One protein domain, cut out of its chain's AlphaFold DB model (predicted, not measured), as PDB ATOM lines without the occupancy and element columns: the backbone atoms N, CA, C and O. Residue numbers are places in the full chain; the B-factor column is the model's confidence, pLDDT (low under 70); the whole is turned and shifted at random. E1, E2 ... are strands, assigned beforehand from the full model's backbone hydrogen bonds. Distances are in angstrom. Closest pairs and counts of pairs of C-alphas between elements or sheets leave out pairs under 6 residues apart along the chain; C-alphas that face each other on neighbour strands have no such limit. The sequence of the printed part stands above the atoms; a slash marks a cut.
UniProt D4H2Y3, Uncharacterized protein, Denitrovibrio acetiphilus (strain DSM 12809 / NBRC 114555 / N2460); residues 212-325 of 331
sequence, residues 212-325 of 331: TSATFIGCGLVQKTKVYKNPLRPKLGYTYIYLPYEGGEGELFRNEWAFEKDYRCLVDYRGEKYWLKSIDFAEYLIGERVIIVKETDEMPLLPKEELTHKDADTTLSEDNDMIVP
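What this domain is: This is residues 212 to 325 of the 331 residues of an uncharacterized protein of Denitrovibrio acetiphilus (strain DSM 12809 / NBRC 114555 / N2460) (UniProt D4H2Y3). A small closed barrel of five strands, E1, E3, E4, E6 and E5, makes one part of this domain; E1 runs on past the ring and pairs with E2 as a long twisted hairpin, which reaches away from the barrel on one side. On the other side a long loop, residues 294 to 321, swings out, and its residues 302 to 311 stick out free. The printed part has 114 residues with no named helix and six named strands, E1 to E6 in order along the chain; the class is all strand, with under half of the residues, 51, in named elements, and the sheet is mixed. It is only just compact, close to loose, with a radius of gyration of the C-alphas of 15.6 A and spans of 48 by 39 by 26 A.

How they stand to each other: Start at E1, residues 212 to 228, which bends by 100 degrees at residue 216. On one side of it look for E3, residues 263 to 269, antiparallel, with N 217 and O 266 2.9 A apart. On the other side lie E5, residues 289 to 293, antiparallel, with N 214 and O 290 at 3.0 A, and E2, residues 238 to 249, antiparallel in a hairpin with E1, with N 225 and O 241 at 2.8 A. E3 forms a hairpin with E4, residues 272 to 278, where N 267 and O 274 are 3.0 A apart. E4 is parallel to E6, residues 322 to 324, with N 323 and O 277 at 2.8 A. E6 and E5 are antiparallel and close the ring, with N 324 and O 291 at 2.9 A. E2 is not in the ring and is apart from E5 and E6.

Where its parts are: Find C-alpha 212 at (-24.883, 34.689, 0.216); from there E1 runs 30.3 A to C-alpha 228 at (-21.746, 4.961, 5.368). E2 returns over 24.6 A and bends by 105 degrees at residue 246. E3 measures 18.8 A and E4 18.1 A, while E5 and E6 are shorter; E6 ends at C-alpha 324, at (-29.080, 35.981, 9.619).

The domain as a whole: The two C-alphas farthest apart, those of Leu 232 and Glu 305, are 48.3 A apart. The printed part has no cut. The links from E2 to E3 and from E5 to E6 are long, with 13 and 28 residues, and the link from E3 to E4 is tight. The mean pLDDT of the printed part is 76.6; look for values under 70 at residues 279 to 280, 282, 293 to 314 and 324 to 325.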
ATOM      1  N   THR A 212     -24.057  35.113   1.350       70.00
ATOM      2  CA  THR A 212     -24.883  34.689   0.216       70.00
ATOM      3  C   THR A 212     -26.363  34.711   0.636       70.00
ATOM      4  O   THR A 212     -26.696  35.219   1.705       70.00
ATOM      5  N   SER A 213     -27.262  34.174  -0.179       72.19
ATOM      6  CA  SER A 213     -28.662  33.945   0.185       72.19
ATOM      7  C   SER A 213     -29.177  32.656  -0.432       72.19
ATOM      8  O   SER A 213     -28.609  32.140  -1.398       72.19
ATOM      9  N   ALA A 214     -30.261  32.151   0.139       77.38
ATOM     10  CA  ALA A 214     -30.939  30.943  -0.299       77.38
ATOM     11  C   ALA A 214     -32.449  31.077  -0.081       77.38
ATOM     12  O   ALA A 214     -32.903  31.962   0.645       77.38
ATOM     13  N   THR A 215     -33.225  30.187  -0.692       82.56
ATOM     14  CA  THR A 215     -34.679  30.150  -0.494       82.56
ATOM     15  C   THR A 215     -34.995  29.319   0.741       82.56
ATOM     16  O   THR A 215     -34.589  28.161   0.825       82.56
ATOM     17  N   PHE A 216     -35.729  29.871   1.700       84.19
ATOM     18  CA  PHE A 216     -36.231  29.128   2.848       84.19
ATOM     19  C   PHE A 216     -37.325  28.157   2.405       84.19
ATOM     20  O   PHE A 216     -38.325  28.548   1.801       84.19
ATOM     21  N   ILE A 217     -37.143  26.874   2.713       93.75
ATOM     22  CA  ILE A 217     -38.077  25.814   2.311       93.75
ATOM     23  C   ILE A 217     -38.578  24.980   3.491       93.75
ATOM     24  O   ILE A 217     -39.333  24.036   3.279       93.75
ATOM     25  N   GLY A 218     -38.199  25.311   4.726       94.31
ATOM     26  CA  GLY A 218     -38.778  24.735   5.939       94.31
ATOM     27  C   GLY A 218     -37.842  24.811   7.140       94.31
ATOM     28  O   GLY A 218     -36.736  25.332   7.045       94.31
ATOM     29  N   CYS A 219     -38.251  24.278   8.282       94.00
ATOM     30  CA  CYS A 219     -37.386  24.123   9.449       94.00
ATOM     31  C   CYS A 219     -37.811  22.940  10.325       94.00
ATOM     32  O   CYS A 219     -38.857  22.319  10.126       94.00
ATOM     33  N   GLY A 220     -36.956  22.577  11.278       94.94
ATOM     34  CA  GLY A 220     -37.220  21.457  12.168       94.94
ATOM     35  C   GLY A 220     -36.076  21.162  13.124       94.94
ATOM     36  O   GLY A 220     -35.052  21.849  13.146       94.94
ATOM     37  N   LEU A 221     -36.263  20.109  13.912       95.38
ATOM     38  CA  LEU A 221     -35.231  19.551  14.768       95.38
ATOM     39  C   LEU A 221     -34.534  18.411  14.027       95.38
ATOM     40  O   LEU A 221     -35.156  17.415  13.636       95.38
ATOM     41  N   VAL A 222     -33.230  18.568  13.818       94.56
ATOM     42  CA  VAL A 222     -32.433  17.666  12.988       94.56
ATOM     43  C   VAL A 222     -31.331  16.999  13.783       94.56
ATOM     44  O   VAL A 222     -30.627  17.628  14.567       94.56
ATOM     45  N   GLN A 223     -31.111  15.714  13.521       93.88
ATOM     46  CA  GLN A 223     -29.962  15.002  14.064       93.88
ATOM     47  C   GLN A 223     -28.899  14.800  12.979       93.88
ATOM     48  O   GLN A 223     -29.183  14.338  11.866       93.88
ATOM     49  N   LYS A 224     -27.639  15.060  13.334       92.19
ATOM     50  CA  LYS A 224     -26.490  14.739  12.483       92.19
ATOM     51  C   LYS A 224     -26.220  13.235  12.534       92.19
ATOM     52  O   LYS A 224     -25.703  12.708  13.518       92.19
ATOM     53  N   THR A 225     -26.575  12.528  11.466       90.69
ATOM     54  CA  THR A 225     -26.477  11.068  11.374       90.69
ATOM     55  C   THR A 225     -25.281  10.658  10.533       90.69
ATOM     56  O   THR A 225     -25.096  11.116   9.408       90.69
ATOM     57  N   LYS A 226     -24.473   9.740  11.065       90.19
ATOM     58  CA  LYS A 226     -23.378   9.118  10.320       90.19
ATOM     59  C   LYS A 226     -23.939   8.128   9.297       90.19
ATOM     60  O   LYS A 226     -24.525   7.118   9.679       90.19
ATOM     61  N   VAL A 227     -23.689   8.369   8.014       86.62
ATOM     62  CA  VAL A 227     -24.122   7.501   6.913       86.62
ATOM     63  C   VAL A 227     -22.909   6.947   6.182       86.62
ATOM     64  O   VAL A 227     -22.037   7.678   5.717       86.62
ATOM     65  N   TYR A 228     -22.825   5.623   6.093       86.00
ATOM     66  CA  TYR A 228     -21.746   4.961   5.368       86.00
ATOM     67  C   TYR A 228     -21.980   5.071   3.865       86.00
ATOM     68  O   TYR A 228     -23.070   4.757   3.394       86.00
ATOM     69  N   LYS A 229     -20.934   5.426   3.106       83.56
ATOM     70  CA  LYS A 229     -20.999   5.487   1.631       83.56
ATOM     71  C   LYS A 229     -21.465   4.157   1.032       83.56
ATOM     72  O   LYS A 229     -22.117   4.122  -0.003       83.56
ATOM     73  N   ASN A 230     -21.123   3.058   1.702       82.75
ATOM     74  CA  ASN A 230     -21.654   1.735   1.427       82.75
ATOM     75  C   ASN A 230     -22.058   1.063   2.754       82.75
ATOM     76  O   ASN A 230     -21.165   0.676   3.516       82.75
ATOM     77  N   PRO A 231     -23.364   0.882   3.032       82.81
ATOM     78  CA  PRO A 231     -23.842   0.240   4.260       82.81
ATOM     79  C   PRO A 231     -23.282  -1.173   4.480       82.81
ATOM     80  O   PRO A 231     -23.044  -1.580   5.613       82.81
ATOM     81  N   LEU A 232     -23.007  -1.907   3.395       85.75
ATOM     82  CA  LEU A 232     -22.452  -3.264   3.433       85.75
ATOM     83  C   LEU A 232     -20.926  -3.280   3.596       85.75
ATOM     84  O   LEU A 232     -20.339  -4.327   3.869       85.75
ATOM     85  N   ARG A 233     -20.256  -2.134   3.409       80.06
ATOM     86  CA  ARG A 233     -18.798  -1.994   3.539       80.06
ATOM     87  C   ARG A 233     -18.425  -0.704   4.284       80.06
ATOM     88  O   ARG A 233     -17.825   0.191   3.684       80.06
ATOM     89  N   PRO A 234     -18.667  -0.631   5.608       80.69
ATOM     90  CA  PRO A 234     -18.434   0.573   6.417       80.69
ATOM     91  C   PRO A 234     -16.993   1.106   6.372       80.69
ATOM     92  O   PRO A 234     -16.749   2.292   6.582       80.69
ATOM     93  N   LYS A 235     -16.023   0.230   6.075       83.31
ATOM     94  CA  LYS A 235     -14.597   0.573   5.962       83.31
ATOM     95  C   LYS A 235     -14.264   1.459   4.753       83.31
ATOM     96  O   LYS A 235     -13.194   2.050   4.743       83.31
ATOM     97  N   LEU A 236     -15.148   1.553   3.753       82.25
ATOM     98  CA  LEU A 236     -14.932   2.373   2.549       82.25
ATOM     99  C   LEU A 236     -15.209   3.870   2.769       82.25
ATOM    100  O   LEU A 236     -15.048   4.668   1.849       82.25
ATOM    101  N   GLY A 237     -15.611   4.253   3.982       82.69
ATOM    102  CA  GLY A 237     -15.830   5.638   4.374       82.69
ATOM    103  C   GLY A 237     -17.284   5.940   4.720       82.69
ATOM    104  O   GLY A 237     -18.212   5.180   4.428       82.69
ATOM    105  N   TYR A 238     -17.471   7.080   5.369       83.88
ATOM    106  CA  TYR A 238     -18.761   7.602   5.794       83.88
ATOM    107  C   TYR A 238     -18.828   9.104   5.526       83.88
ATOM    108  O   TYR A 238     -17.802   9.742   5.300       83.88
ATOM    109  N   THR A 239     -20.041   9.632   5.544       85.81
ATOM    110  CA  THR A 239     -20.357  11.057   5.590       85.81
ATOM    111  C   THR A 239     -21.321  11.309   6.750       85.81
ATOM    112  O   THR A 239     -21.795  10.359   7.384       85.81
ATOM    113  N   TYR A 240     -21.598  12.569   7.046       84.94
ATOM    114  CA  TYR A 240     -22.713  12.954   7.900       84.94
ATOM    115  C   TYR A 240     -23.803  13.579   7.041       84.94
ATOM    116  O   TYR A 240     -23.492  14.246   6.059       84.94
ATOM    117  N   ILE A 241     -25.054  13.330   7.407       88.19
ATOM    118  CA  ILE A 241     -26.217  14.032   6.864       88.19
ATOM    119  C   ILE A 241     -27.090  14.494   8.024       88.19
ATOM    120  O   ILE A 241     -27.132  13.834   9.069       88.19
ATOM    121  N   TYR A 242     -27.799  15.596   7.842       90.81
ATOM    122  CA  TYR A 242     -28.823  16.039   8.777       90.81
ATOM    123  C   TYR A 242     -30.164  15.396   8.410       90.81
ATOM    124  O   TYR A 242     -30.616  15.474   7.269       90.81
ATOM    125  N   LEU A 243     -30.775  14.701   9.373       91.81
ATOM    126  CA  LEU A 243     -32.092  14.083   9.216       91.81
ATOM    127  C   LEU A 243     -33.071  14.719  10.204       91.81
ATOM    128  O   LEU A 243     -32.778  14.697  11.405       91.81
ATOM    129  N   PRO A 244     -34.216  15.250   9.741       94.31
ATOM    130  CA  PRO A 244     -35.245  15.754  10.637       94.31
ATOM    131  C   PRO A 244     -35.875  14.592  11.402       94.31
ATOM    132  O   PRO A 244     -36.270  13.586  10.810       94.31
ATOM    133  N   TYR A 245     -35.954  14.723  12.724       95.25
ATOM    134  CA  TYR A 245     -36.796  13.861  13.560       95.25
ATOM    135  C   TYR A 245     -38.092  14.566  13.974       95.25
ATOM    136  O   TYR A 245     -39.044  13.904  14.382       95.25
ATOM    137  N   GLU A 246     -38.143  15.890  13.819       96.19
ATOM    138  CA  GLU A 246     -39.338  16.714  13.952       96.19
ATOM    139  C   GLU A 246     -39.262  17.885  12.960       96.19
ATOM    140  O   GLU A 246     -38.174  18.394  12.691       96.19
ATOM    141  N   GLY A 247     -40.396  18.314  12.402       95.06
ATOM    142  CA  GLY A 247     -40.422  19.323  11.338       95.06
ATOM    143  C   GLY A 247     -39.929  18.779   9.993       95.06
ATOM    144  O   GLY A 247     -39.999  17.573   9.738       95.06
ATOM    145  N   GLY A 248     -39.453  19.658   9.111       94.44
ATOM    146  CA  GLY A 248     -39.032  19.267   7.769       94.44
ATOM    147  C   GLY A 248     -39.211  20.350   6.710       94.44
ATOM    148  O   GLY A 248     -39.433  21.523   6.993       94.44
ATOM    149  N   GLU A 249     -39.128  19.922   5.457       96.12
ATOM    150  CA  GLU A 249     -39.517  20.732   4.304       96.12
ATOM    151  C   GLU A 249     -41.017  21.063   4.352       96.12
ATOM    152  O   GLU A 249     -41.843  20.196   4.631       96.12
ATOM    153  N   GLY A 250     -41.362  22.320   4.078       94.62
ATOM    154  CA  GLY A 250     -42.723  22.856   4.139       94.62
ATOM    155  C   GLY A 250     -43.203  23.234   5.542       94.62
ATOM    156  O   GLY A 250     -44.264  23.843   5.667       94.62
ATOM    157  N   GLU A 251     -42.444  22.910   6.590       95.06
ATOM    158  CA  GLU A 251     -42.803  23.232   7.971       95.06
ATOM    159  C   GLU A 251     -42.264  24.607   8.373       95.06
ATOM    160  O   GLU A 251     -41.111  24.945   8.105       95.06
ATOM    161  N   LEU A 252     -43.111  25.396   9.032       91.25
ATOM    162  CA  LEU A 252     -42.753  26.701   9.584       91.25
ATOM    163  C   LEU A 252     -42.258  26.572  11.025       91.25
ATOM    164  O   LEU A 252     -42.493  25.565  11.697       91.25
ATOM    165  N   PHE A 253     -41.607  27.632  11.506       88.38
ATOM    166  CA  PHE A 253     -41.105  27.700  12.873       88.38
ATOM    167  C   PHE A 253     -42.221  27.473  13.897       88.38
ATOM    168  O   PHE A 253     -43.331  27.994  13.773       88.38
ATOM    169  N   ARG A 254     -41.901  26.703  14.941       89.25
ATOM    170  CA  ARG A 254     -42.760  26.492  16.106       89.25
ATOM    171  C   ARG A 254     -42.051  27.021  17.338       89.25
ATOM    172  O   ARG A 254     -40.893  26.690  17.574       89.25
ATOM    173  N   ASN A 255     -42.778  27.760  18.172       87.06
ATOM    174  CA  ASN A 255     -42.248  28.327  19.418       87.06
ATOM    175  C   ASN A 255     -41.618  27.279  20.351       87.06
ATOM    176  O   ASN A 255     -40.733  27.606  21.132       87.06
ATOM    177  N   GLU A 256     -42.060  26.025  20.270       90.75
ATOM    178  CA  GLU A 256     -41.524  24.897  21.042       90.75
ATOM    179  C   GLU A 256     -40.091  24.522  20.642       90.75
ATOM    180  O   GLU A 256     -39.358  23.977  21.456       90.75
ATOM    181  N   TRP A 257     -39.680  24.834  19.410       89.12
ATOM    182  CA  TRP A 257     -38.316  24.614  18.924       89.12
ATOM    183  C   TRP A 257     -37.375  25.767  19.272       89.12
ATOM    184  O   TRP A 257     -36.170  25.680  19.022       89.12
ATOM    185  N   ALA A 258     -37.899  26.858  19.842       80.44
ATOM    186  CA  ALA A 258     -37.071  27.960  20.300       80.44
ATOM    187  C   ALA A 258     -36.019  27.436  21.287       80.44
ATOM    188  O   ALA A 258     -36.339  26.725  22.237       80.44
ATOM    189  N   PHE A 259     -34.761  27.826  21.081       77.94
ATOM    190  CA  PHE A 259     -33.610  27.431  21.906       77.94
ATOM    191  C   PHE A 259     -33.230  25.940  21.876       77.94
ATOM    192  O   PHE A 259     -32.267  25.560  22.548       77.94
ATOM    193  N   GLU A 260     -33.900  25.105  21.078       86.75
ATOM    194  CA  GLU A 260     -33.458  23.729  20.862       86.75
ATOM    195  C   GLU A 260     -32.120  23.719  20.113       86.75
ATOM    196  O   GLU A 260     -31.962  24.315  19.049       86.75
ATOM    197  N   LYS A 261     -31.123  23.011  20.656       86.06
ATOM    198  CA  LYS A 261     -29.762  22.956  20.076       86.06
ATOM    199  C   LYS A 261     -29.738  22.341  18.664       86.06
ATOM    200  O   LYS A 261     -28.821  22.596  17.875       86.06
ATOM    201  N   ASP A 262     -30.724  21.487  18.404       91.44
ATOM    202  CA  ASP A 262     -30.882  20.692  17.193       91.44
ATOM    203  C   ASP A 262     -31.795  21.398  16.176       91.44
ATOM    204  O   ASP A 262     -31.978  20.900  15.067       91.44
ATOM    205  N   TYR A 263     -32.329  22.579  16.519       90.62
ATOM    206  CA  TYR A 263     -33.095  23.408  15.597       90.62
ATOM    207  C   TYR A 263     -32.232  23.862  14.419       90.62
ATOM    208  O   TYR A 263     -31.122  24.381  14.602       90.62
ATOM    209  N   ARG A 264     -32.757  23.666  13.206       91.75
ATOM    210  CA  ARG A 264     -32.195  24.181  11.957       91.75
ATOM    211  C   ARG A 264     -33.282  24.569  10.965       91.75
ATOM    212  O   ARG A 264     -34.369  23.992  10.935       91.75
ATOM    213  N   CYS A 265     -32.932  25.517  10.112       91.50
ATOM    214  CA  CYS A 265     -33.698  25.895   8.938       91.50
ATOM    215  C   CYS A 265     -33.184  25.120   7.724       91.50
ATOM    216  O   CYS A 265     -31.979  24.949   7.552       91.50
ATOM    217  N   LEU A 266     -34.101  24.673   6.882       94.69
ATOM    218  CA  LEU A 266     -33.830  24.053   5.601       94.69
ATOM    219  C   LEU A 266     -33.927  25.111   4.503       94.69
ATOM    220  O   LEU A 266     -34.955  25.777   4.352       94.69
ATOM    221  N   VAL A 267     -32.866  25.230   3.714       90.75
ATOM    222  CA  VAL A 267     -32.809  26.150   2.577       90.75
ATOM    223  C   VAL A 267     -32.501  25.408   1.281       90.75
ATOM    224  O   VAL A 267     -31.755  24.425   1.288       90.75
ATOM    225  N   ASP A 268     -33.067  25.887   0.177       87.06
ATOM    226  CA  ASP A 268     -32.650  25.548  -1.182       87.06
ATOM    227  C   ASP A 268     -31.621  26.578  -1.647       87.06
ATOM    228  O   ASP A 268     -31.913  27.774  -1.780       87.06
ATOM    229  N   TYR A 269     -30.407  26.097  -1.888       81.88
ATOM    230  CA  TYR A 269     -29.338  26.867  -2.489       81.88
ATOM    231  C   TYR A 269     -28.888  26.175  -3.772       81.88
ATOM    232  O   TYR A 269     -28.229  25.136  -3.743       81.88
ATOM    233  N   ARG A 270     -29.235  26.782  -4.913       71.88
ATOM    234  CA  ARG A 270     -28.871  26.312  -6.263       71.88
ATOM    235  C   ARG A 270     -29.369  24.891  -6.579       71.88
ATOM    236  O   ARG A 270     -28.712  24.160  -7.316       71.88
ATOM    237  N   GLY A 271     -30.544  24.518  -6.068       77.25
ATOM    238  CA  GLY A 271     -31.175  23.216  -6.297       77.25
ATOM    239  C   GLY A 271     -30.730  22.125  -5.322       77.25
ATOM    240  O   GLY A 271     -31.213  20.998  -5.417       77.25
ATOM    241  N   GLU A 272     -29.841  22.452  -4.384       84.00
ATOM    242  CA  GLU A 272     -29.386  21.559  -3.322       84.00
ATOM    243  C   GLU A 272     -29.904  22.036  -1.960       84.00
ATOM    244  O   GLU A 272     -30.074  23.232  -1.710       84.00
ATOM    245  N   LYS A 273     -30.173  21.080  -1.067       90.94
ATOM    246  CA  LYS A 273     -30.807  21.331   0.233       90.94
ATOM    247  C   LYS A 273     -29.781  21.331   1.356       90.94
ATOM    248  O   LYS A 273     -29.012  20.381   1.477       90.94
ATOM    249  N   TYR A 274     -29.839  22.349   2.212       92.00
ATOM    250  CA  TYR A 274     -28.915  22.516   3.334       92.00
ATOM    251  C   TYR A 274     -29.659  22.825   4.633       92.00
ATOM    252  O   TYR A 274     -30.527  23.698   4.667       92.00
ATOM    253  N   TRP A 275     -29.294  22.133   5.712       93.50
ATOM    254  CA  TRP A 275     -29.765  22.409   7.066       93.50
ATOM    255  C   TRP A 275     -28.818  23.361   7.789       93.50
ATOM    256  O   TRP A 275     -27.762  22.958   8.276       93.50
ATOM    257  N   LEU A 276     -29.214  24.623   7.908       89.12
ATOM    258  CA  LEU A 276     -28.408  25.680   8.511       89.12
ATOM    259  C   LEU A 276     -28.931  26.072   9.889       89.12
ATOM    260  O   LEU A 276     -30.130  26.020  10.171       89.12
ATOM    261  N   LYS A 277     -28.025  26.513  10.759       86.31
ATOM    262  CA  LYS A 277     -28.427  27.224  11.978       86.31
ATOM    263  C   LYS A 277     -28.947  28.610  11.612       86.31
ATOM    264  O   LYS A 277     -28.465  29.211  10.660       86.31
ATOM    265  N   SER A 278     -29.867  29.132  12.412       79.50
ATOM    266  CA  SER A 278     -30.191  30.558  12.414       79.50
ATOM    267  C   SER A 278     -29.565  31.214  13.641       79.50
ATOM    268  O   SER A 278     -29.499  30.588  14.703       79.50
ATOM    269  N   ILE A 279     -29.087  32.454  13.512       68.69
ATOM    270  CA  ILE A 279     -28.634  33.240  14.675       68.69
ATOM    271  C   ILE A 279     -29.806  33.784  15.502       68.69
ATOM    272  O   ILE A 279     -29.606  34.276  16.612       68.69
ATOM    273  N   ASP A 280     -31.015  33.705  14.950       64.75
ATOM    274  CA  ASP A 280     -32.261  34.143  15.559       64.75
ATOM    275  C   ASP A 280     -33.376  33.091  15.422       64.75
ATOM    276  O   ASP A 280     -33.177  31.994  14.899       64.75
ATOM    277  N   PHE A 281     -34.563  33.444  15.911       71.69
ATOM    278  CA  PHE A 281     -35.785  32.646  15.788       71.69
ATOM    279  C   PHE A 281     -36.851  33.413  14.996       71.69
ATOM    280  O   PHE A 281     -38.018  33.421  15.382       71.69
ATOM    281  N   ALA A 282     -36.444  34.133  13.946       67.50
ATOM    282  CA  ALA A 282     -37.392  34.831  13.088       67.50
ATOM    283  C   ALA A 282     -38.320  33.834  12.369       67.50
ATOM    284  O   ALA A 282     -37.923  32.721  12.014       67.50
ATOM    285  N   GLU A 283     -39.573  34.240  12.168       72.75
ATOM    286  CA  GLU A 283     -40.552  33.473  11.402       72.75
ATOM    287  C   GLU A 283     -40.367  33.768   9.909       72.75
ATOM    288  O   GLU A 283     -40.829  34.794   9.418       72.75
ATOM    289  N   TYR A 284     -39.682  32.868   9.202       78.31
ATOM    290  CA  TYR A 284     -39.535  32.918   7.746       78.31
ATOM    291  C   TYR A 284     -40.702  32.197   7.064       78.31
ATOM    292  O   TYR A 284     -41.130  31.133   7.518       78.31
ATOM    293  N   LEU A 285     -41.204  32.737   5.954       79.88
ATOM    294  CA  LEU A 285     -42.221  32.088   5.126       79.88
ATOM    295  C   LEU A 285     -41.582  31.145   4.100       79.88
ATOM    296  O   LEU A 285     -40.514  31.413   3.558       79.88
ATOM    297  N   ILE A 286     -42.258  30.038   3.771       84.56
ATOM    298  CA  ILE A 286     -41.811  29.142   2.691       84.56
ATOM    299  C   ILE A 286     -41.739  29.919   1.372       84.56
ATOM    300  O   ILE A 286     -42.714  30.550   0.964       84.56
ATOM    301  N   GLY A 287     -40.596  29.828   0.694       74.56
ATOM    302  CA  GLY A 287     -40.299  30.574  -0.527       74.56
ATOM    303  C   GLY A 287     -39.698  31.959  -0.282       74.56
ATOM    304  O   GLY A 287     -39.307  32.613  -1.243       74.56
ATOM    305  N   GLU A 288     -39.605  32.412   0.970       73.19
ATOM    306  CA  GLU A 288     -38.910  33.648   1.320       73.19
ATOM    307  C   GLU A 288     -37.397  33.477   1.181       73.19
ATOM    308  O   GLU A 288     -36.848  32.390   1.385       73.19
ATOM    309  N   ARG A 289     -36.707  34.558   0.829       73.12
ATOM    310  CA  ARG A 289     -35.260  34.547   0.660       73.12
ATOM    311  C   ARG A 289     -34.578  34.951   1.959       73.12
ATOM    312  O   ARG A 289     -34.911  35.968   2.553       73.12
ATOM    313  N   VAL A 290     -33.602  34.158   2.386       70.81
ATOM    314  CA  VAL A 290     -32.866  34.366   3.639       70.81
ATOM    315  C   VAL A 290     -31.396  34.639   3.368       70.81
ATOM    316  O   VAL A 290     -30.805  34.060   2.454       70.81
ATOM    317  N   ILE A 291     -30.793  35.515   4.170       72.56
ATOM    318  CA  ILE A 291     -29.371  35.848   4.071       72.56
ATOM    319  C   ILE A 291     -28.567  34.826   4.869       72.56
ATOM    320  O   ILE A 291     -28.921  34.485   5.996       72.56
ATOM    321  N   ILE A 292     -27.466  34.361   4.291       74.44
ATOM    322  CA  ILE A 292     -26.554  33.399   4.904       74.44
ATOM    323  C   ILE A 292     -25.186  34.047   5.037       74.44
ATOM    324  O   ILE A 292     -24.608  34.475   4.040       74.44
ATOM    325  N   VAL A 293     -24.652  34.085   6.253       68.81
ATOM    326  CA  VAL A 293     -23.249  34.423   6.506       68.81
ATOM    327  C   VAL A 293     -22.434  33.139   6.427       68.81
ATOM    328  O   VAL A 293     -22.755  32.153   7.092       68.81
ATOM    329  N   LYS A 294     -21.391  33.162   5.598       68.62
ATOM    330  CA  LYS A 294     -20.407  32.090   5.475       68.62
ATOM    331  C   LYS A 294     -19.357  32.274   6.560       68.62
ATOM    332  O   LYS A 294     -18.815  33.370   6.713       68.62
ATOM    333  N   GLU A 295     -19.080  31.229   7.329       62.12
ATOM    334  CA  GLU A 295     -18.023  31.306   8.339       62.12
ATOM    335  C   GLU A 295     -16.666  31.330   7.631       62.12
ATOM    336  O   GLU A 295     -16.301  30.399   6.912       62.12
ATOM    337  N   THR A 296     -15.918  32.411   7.829       52.16
ATOM    338  CA  THR A 296     -14.503  32.482   7.466       52.16
ATOM    339  C   THR A 296     -13.685  32.412   8.748       52.16
ATOM    340  O   THR A 296     -14.080  33.001   9.753       52.16
ATOM    341  N   ASP A 297     -12.520  31.766   8.720       44.38
ATOM    342  CA  ASP A 297     -11.644  31.563   9.893       44.38
ATOM    343  C   ASP A 297     -11.077  32.870  10.516       44.38
ATOM    344  O   ASP A 297     -10.256  32.834  11.434       44.38
ATOM    345  N   GLU A 298     -11.498  34.042  10.034       41.47
ATOM    346  CA  GLU A 298     -10.961  35.358  10.370       41.47
ATOM    347  C   GLU A 298     -12.082  36.314  10.814       41.47
ATOM    348  O   GLU A 298     -12.974  36.672  10.046       41.47
ATOM    349  N   MET A 299     -12.025  36.740  12.080       35.41
ATOM    350  CA  MET A 299     -12.842  37.814  12.654       35.41
ATOM    351  C   MET A 299     -11.950  39.040  12.942       35.41
ATOM    352  O   MET A 299     -10.890  38.866  13.550       35.41
ATOM    353  N   PRO A 300     -12.366  40.282  12.610       43.31
ATOM    354  CA  PRO A 300     -13.625  40.653  11.964       43.31
ATOM    355  C   PRO A 300     -13.673  40.210  10.497       43.31
ATOM    356  O   PRO A 300     -12.642  40.152   9.836       43.31
ATOM    357  N   LEU A 301     -14.883  39.944   9.997       41.09
ATOM    358  CA  LEU A 301     -15.125  39.610   8.594       41.09
ATOM    359  C   LEU A 301     -14.687  40.792   7.718       41.09
ATOM    360  O   LEU A 301     -15.380  41.811   7.641       41.09
ATOM    361  N   LEU A 302     -13.517  40.682   7.092       36.78
ATOM    362  CA  LEU A 302     -13.021  41.668   6.141       36.78
ATOM    363  C   LEU A 302     -13.328  41.171   4.725       36.78
ATOM    364  O   LEU A 302     -12.902  40.066   4.375       36.78
ATOM    365  N   PRO A 303     -14.073  41.938   3.903       36.62
ATOM    366  CA  PRO A 303     -14.250  41.587   2.498       36.62
ATOM    367  C   PRO A 303     -12.876  41.431   1.856       36.62
ATOM    368  O   PRO A 303     -12.009  42.286   2.042       36.62
ATOM    369  N   LYS A 304     -12.668  40.331   1.119       37.31
ATOM    370  CA  LYS A 304     -11.443  40.179   0.331       37.31
ATOM    371  C   LYS A 304     -11.366  41.346  -0.648       37.31
ATOM    372  O   LYS A 304     -12.347  41.646  -1.325       37.31
ATOM    373  N   GLU A 305     -10.202  41.991  -0.710       34.19
ATOM    374  CA  GLU A 305      -9.963  43.124  -1.615       34.19
ATOM    375  C   GLU A 305     -10.141  42.720  -3.088       34.19
ATOM    376  O   GLU A 305     -10.555  43.536  -3.906       34.19
ATOM    377  N   GLU A 306      -9.917  41.441  -3.403       36.00
ATOM    378  CA  GLU A 306     -10.161  40.849  -4.714       36.00
ATOM    379  C   GLU A 306     -10.954  39.545  -4.567       36.00
ATOM    380  O   GLU A 306     -10.488  38.576  -3.961       36.00
ATOM    381  N   LEU A 307     -12.162  39.518  -5.129       37.62
ATOM    382  CA  LEU A 307     -12.972  38.306  -5.238       37.62
ATOM    383  C   LEU A 307     -12.537  37.512  -6.472       37.62
ATOM    384  O   LEU A 307     -12.407  38.060  -7.569       37.62
ATOM    385  N   THR A 308     -12.333  36.209  -6.306       38.66
ATOM    386  CA  THR A 308     -12.016  35.279  -7.395       38.66
ATOM    387  C   THR A 308     -13.167  34.300  -7.623       38.66
ATOM    388  O   THR A 308     -14.002  34.091  -6.750       38.66
ATOM    389  N   HIS A 309     -13.198  33.620  -8.772       42.06
ATOM    390  CA  HIS A 309     -14.179  32.556  -9.055       42.06
ATOM    391  C   HIS A 309     -14.165  31.413  -8.021       42.06
ATOM    392  O   HIS A 309     -15.132  30.670  -7.915       42.06
ATOM    393  N   LYS A 310     -13.077  31.264  -7.251       39.31
ATOM    394  CA  LYS A 310     -12.971  30.287  -6.157       39.31
ATOM    395  C   LYS A 310     -13.734  30.705  -4.900       39.31
ATOM    396  O   LYS A 310     -13.928  29.874  -4.029       39.31
ATOM    397  N   ASP A 311     -14.125  31.975  -4.804       42.59
ATOM    398  CA  ASP A 311     -14.916  32.522  -3.702       42.59
ATOM    399  C   ASP A 311     -16.432  32.408  -3.963       42.59
ATOM    400  O   ASP A 311     -17.240  32.567  -3.044       42.59
ATOM    401  N   ALA A 312     -16.826  32.083  -5.203       48.72
ATOM    402  CA  ALA A 312     -18.183  31.688  -5.565       48.72
ATOM    403  C   ALA A 312     -18.418  30.220  -5.174       48.72
ATOM    404  O   ALA A 312     -18.507  29.326  -6.018       48.72
ATOM    405  N   ASP A 313     -18.443  29.956  -3.866       56.12
ATOM    406  CA  ASP A 313     -18.699  28.615  -3.347       56.12
ATOM    407  C   ASP A 313     -20.099  28.154  -3.779       56.12
ATOM    408  O   ASP A 313     -21.135  28.711  -3.386       56.12
ATOM    409  N   THR A 314     -20.114  27.108  -4.606       61.50
ATOM    410  CA  THR A 314     -21.326  26.481  -5.146       61.50
ATOM    411  C   THR A 314     -22.083  25.666  -4.102       61.50
ATOM    412  O   THR A 314     -23.177  25.192  -4.390       61.50
ATOM    413  N   THR A 315     -21.529  25.527  -2.897       71.69
ATOM    414  CA  THR A 315     -22.084  24.745  -1.792       71.69
ATOM    415  C   THR A 315     -22.096  25.546  -0.496       71.69
ATOM    416  O   THR A 315     -21.309  26.478  -0.340       71.69
ATOM    417  N   LEU A 316     -22.950  25.142   0.443       76.25
ATOM    418  CA  LEU A 316     -22.979  25.664   1.810       76.25
ATOM    419  C   LEU A 316     -22.449  24.625   2.804       76.25
ATOM    420  O   LEU A 316     -22.514  23.416   2.562       76.25
ATOM    421  N   SER A 317     -21.947  25.100   3.938       83.06
ATOM    422  CA  SER A 317     -21.534  24.287   5.078       83.06
ATOM    423  C   SER A 317     -22.622  24.268   6.150       83.06
ATOM    424  O   SER A 317     -22.805  25.236   6.879       83.06
ATOM    425  N   GLU A 318     -23.296  23.131   6.326       84.31
ATOM    426  CA  GLU A 318     -24.332  22.931   7.363       84.31
ATOM    427  C   GLU A 318     -23.809  23.028   8.813       84.31
ATOM    428  O   GLU A 318     -24.585  23.058   9.774       84.31
ATOM    429  N   ASP A 319     -22.485  23.031   8.992       80.25
ATOM    430  CA  ASP A 319     -21.840  23.151  10.300       80.25
ATOM    431  C   ASP A 319     -21.456  24.595  10.649       80.25
ATOM    432  O   ASP A 319     -21.485  24.949  11.832       80.25
ATOM    433  N   ASN A 320     -21.142  25.398   9.630       78.12
ATOM    434  CA  ASN A 320     -20.455  26.679   9.774       78.12
ATOM    435  C   ASN A 320     -21.314  27.855   9.285       78.12
ATOM    436  O   ASN A 320     -21.340  28.914   9.905       78.12
ATOM    437  N   ASP A 321     -22.059  27.669   8.197       80.75
ATOM    438  CA  ASP A 321     -22.868  28.735   7.617       80.75
ATOM    439  C   ASP A 321     -24.146  28.946   8.436       80.75
ATOM    440  O   ASP A 321     -24.766  28.000   8.942       80.75
ATOM    441  N   MET A 322     -24.553  30.207   8.572       77.06
ATOM    442  CA  MET A 322     -25.681  30.584   9.423       77.06
ATOM    443  C   MET A 322     -26.619  31.552   8.718       77.06
ATOM    444  O   MET A 322     -26.178  32.493   8.059       77.06
ATOM    445  N   ILE A 323     -27.920  31.357   8.916       74.31
ATOM    446  CA  ILE A 323     -28.947  32.319   8.519       74.31
ATOM    447  C   ILE A 323     -28.908  33.514   9.468       74.31
ATOM    448  O   ILE A 323     -28.801  33.348  10.688       74.31
ATOM    449  N   VAL A 324     -29.005  34.712   8.896       63.62
ATOM    450  CA  VAL A 324     -29.080  35.981   9.619       63.62
ATOM    451  C   VAL A 324     -30.307  36.788   9.185       63.62
ATOM    452  O   VAL A 324     -30.703  36.700   8.021       63.62
ATOM    453  N   PRO A 325     -30.899  37.599  10.085       55.97
ATOM    454  CA  PRO A 325     -32.011  38.467   9.731       55.97
ATOM    455  C   PRO A 325     -31.604  39.482   8.658       55.97
ATOM    456  O   PRO A 325     -30.458  39.939   8.606       55.97
TER     457      PRO A 325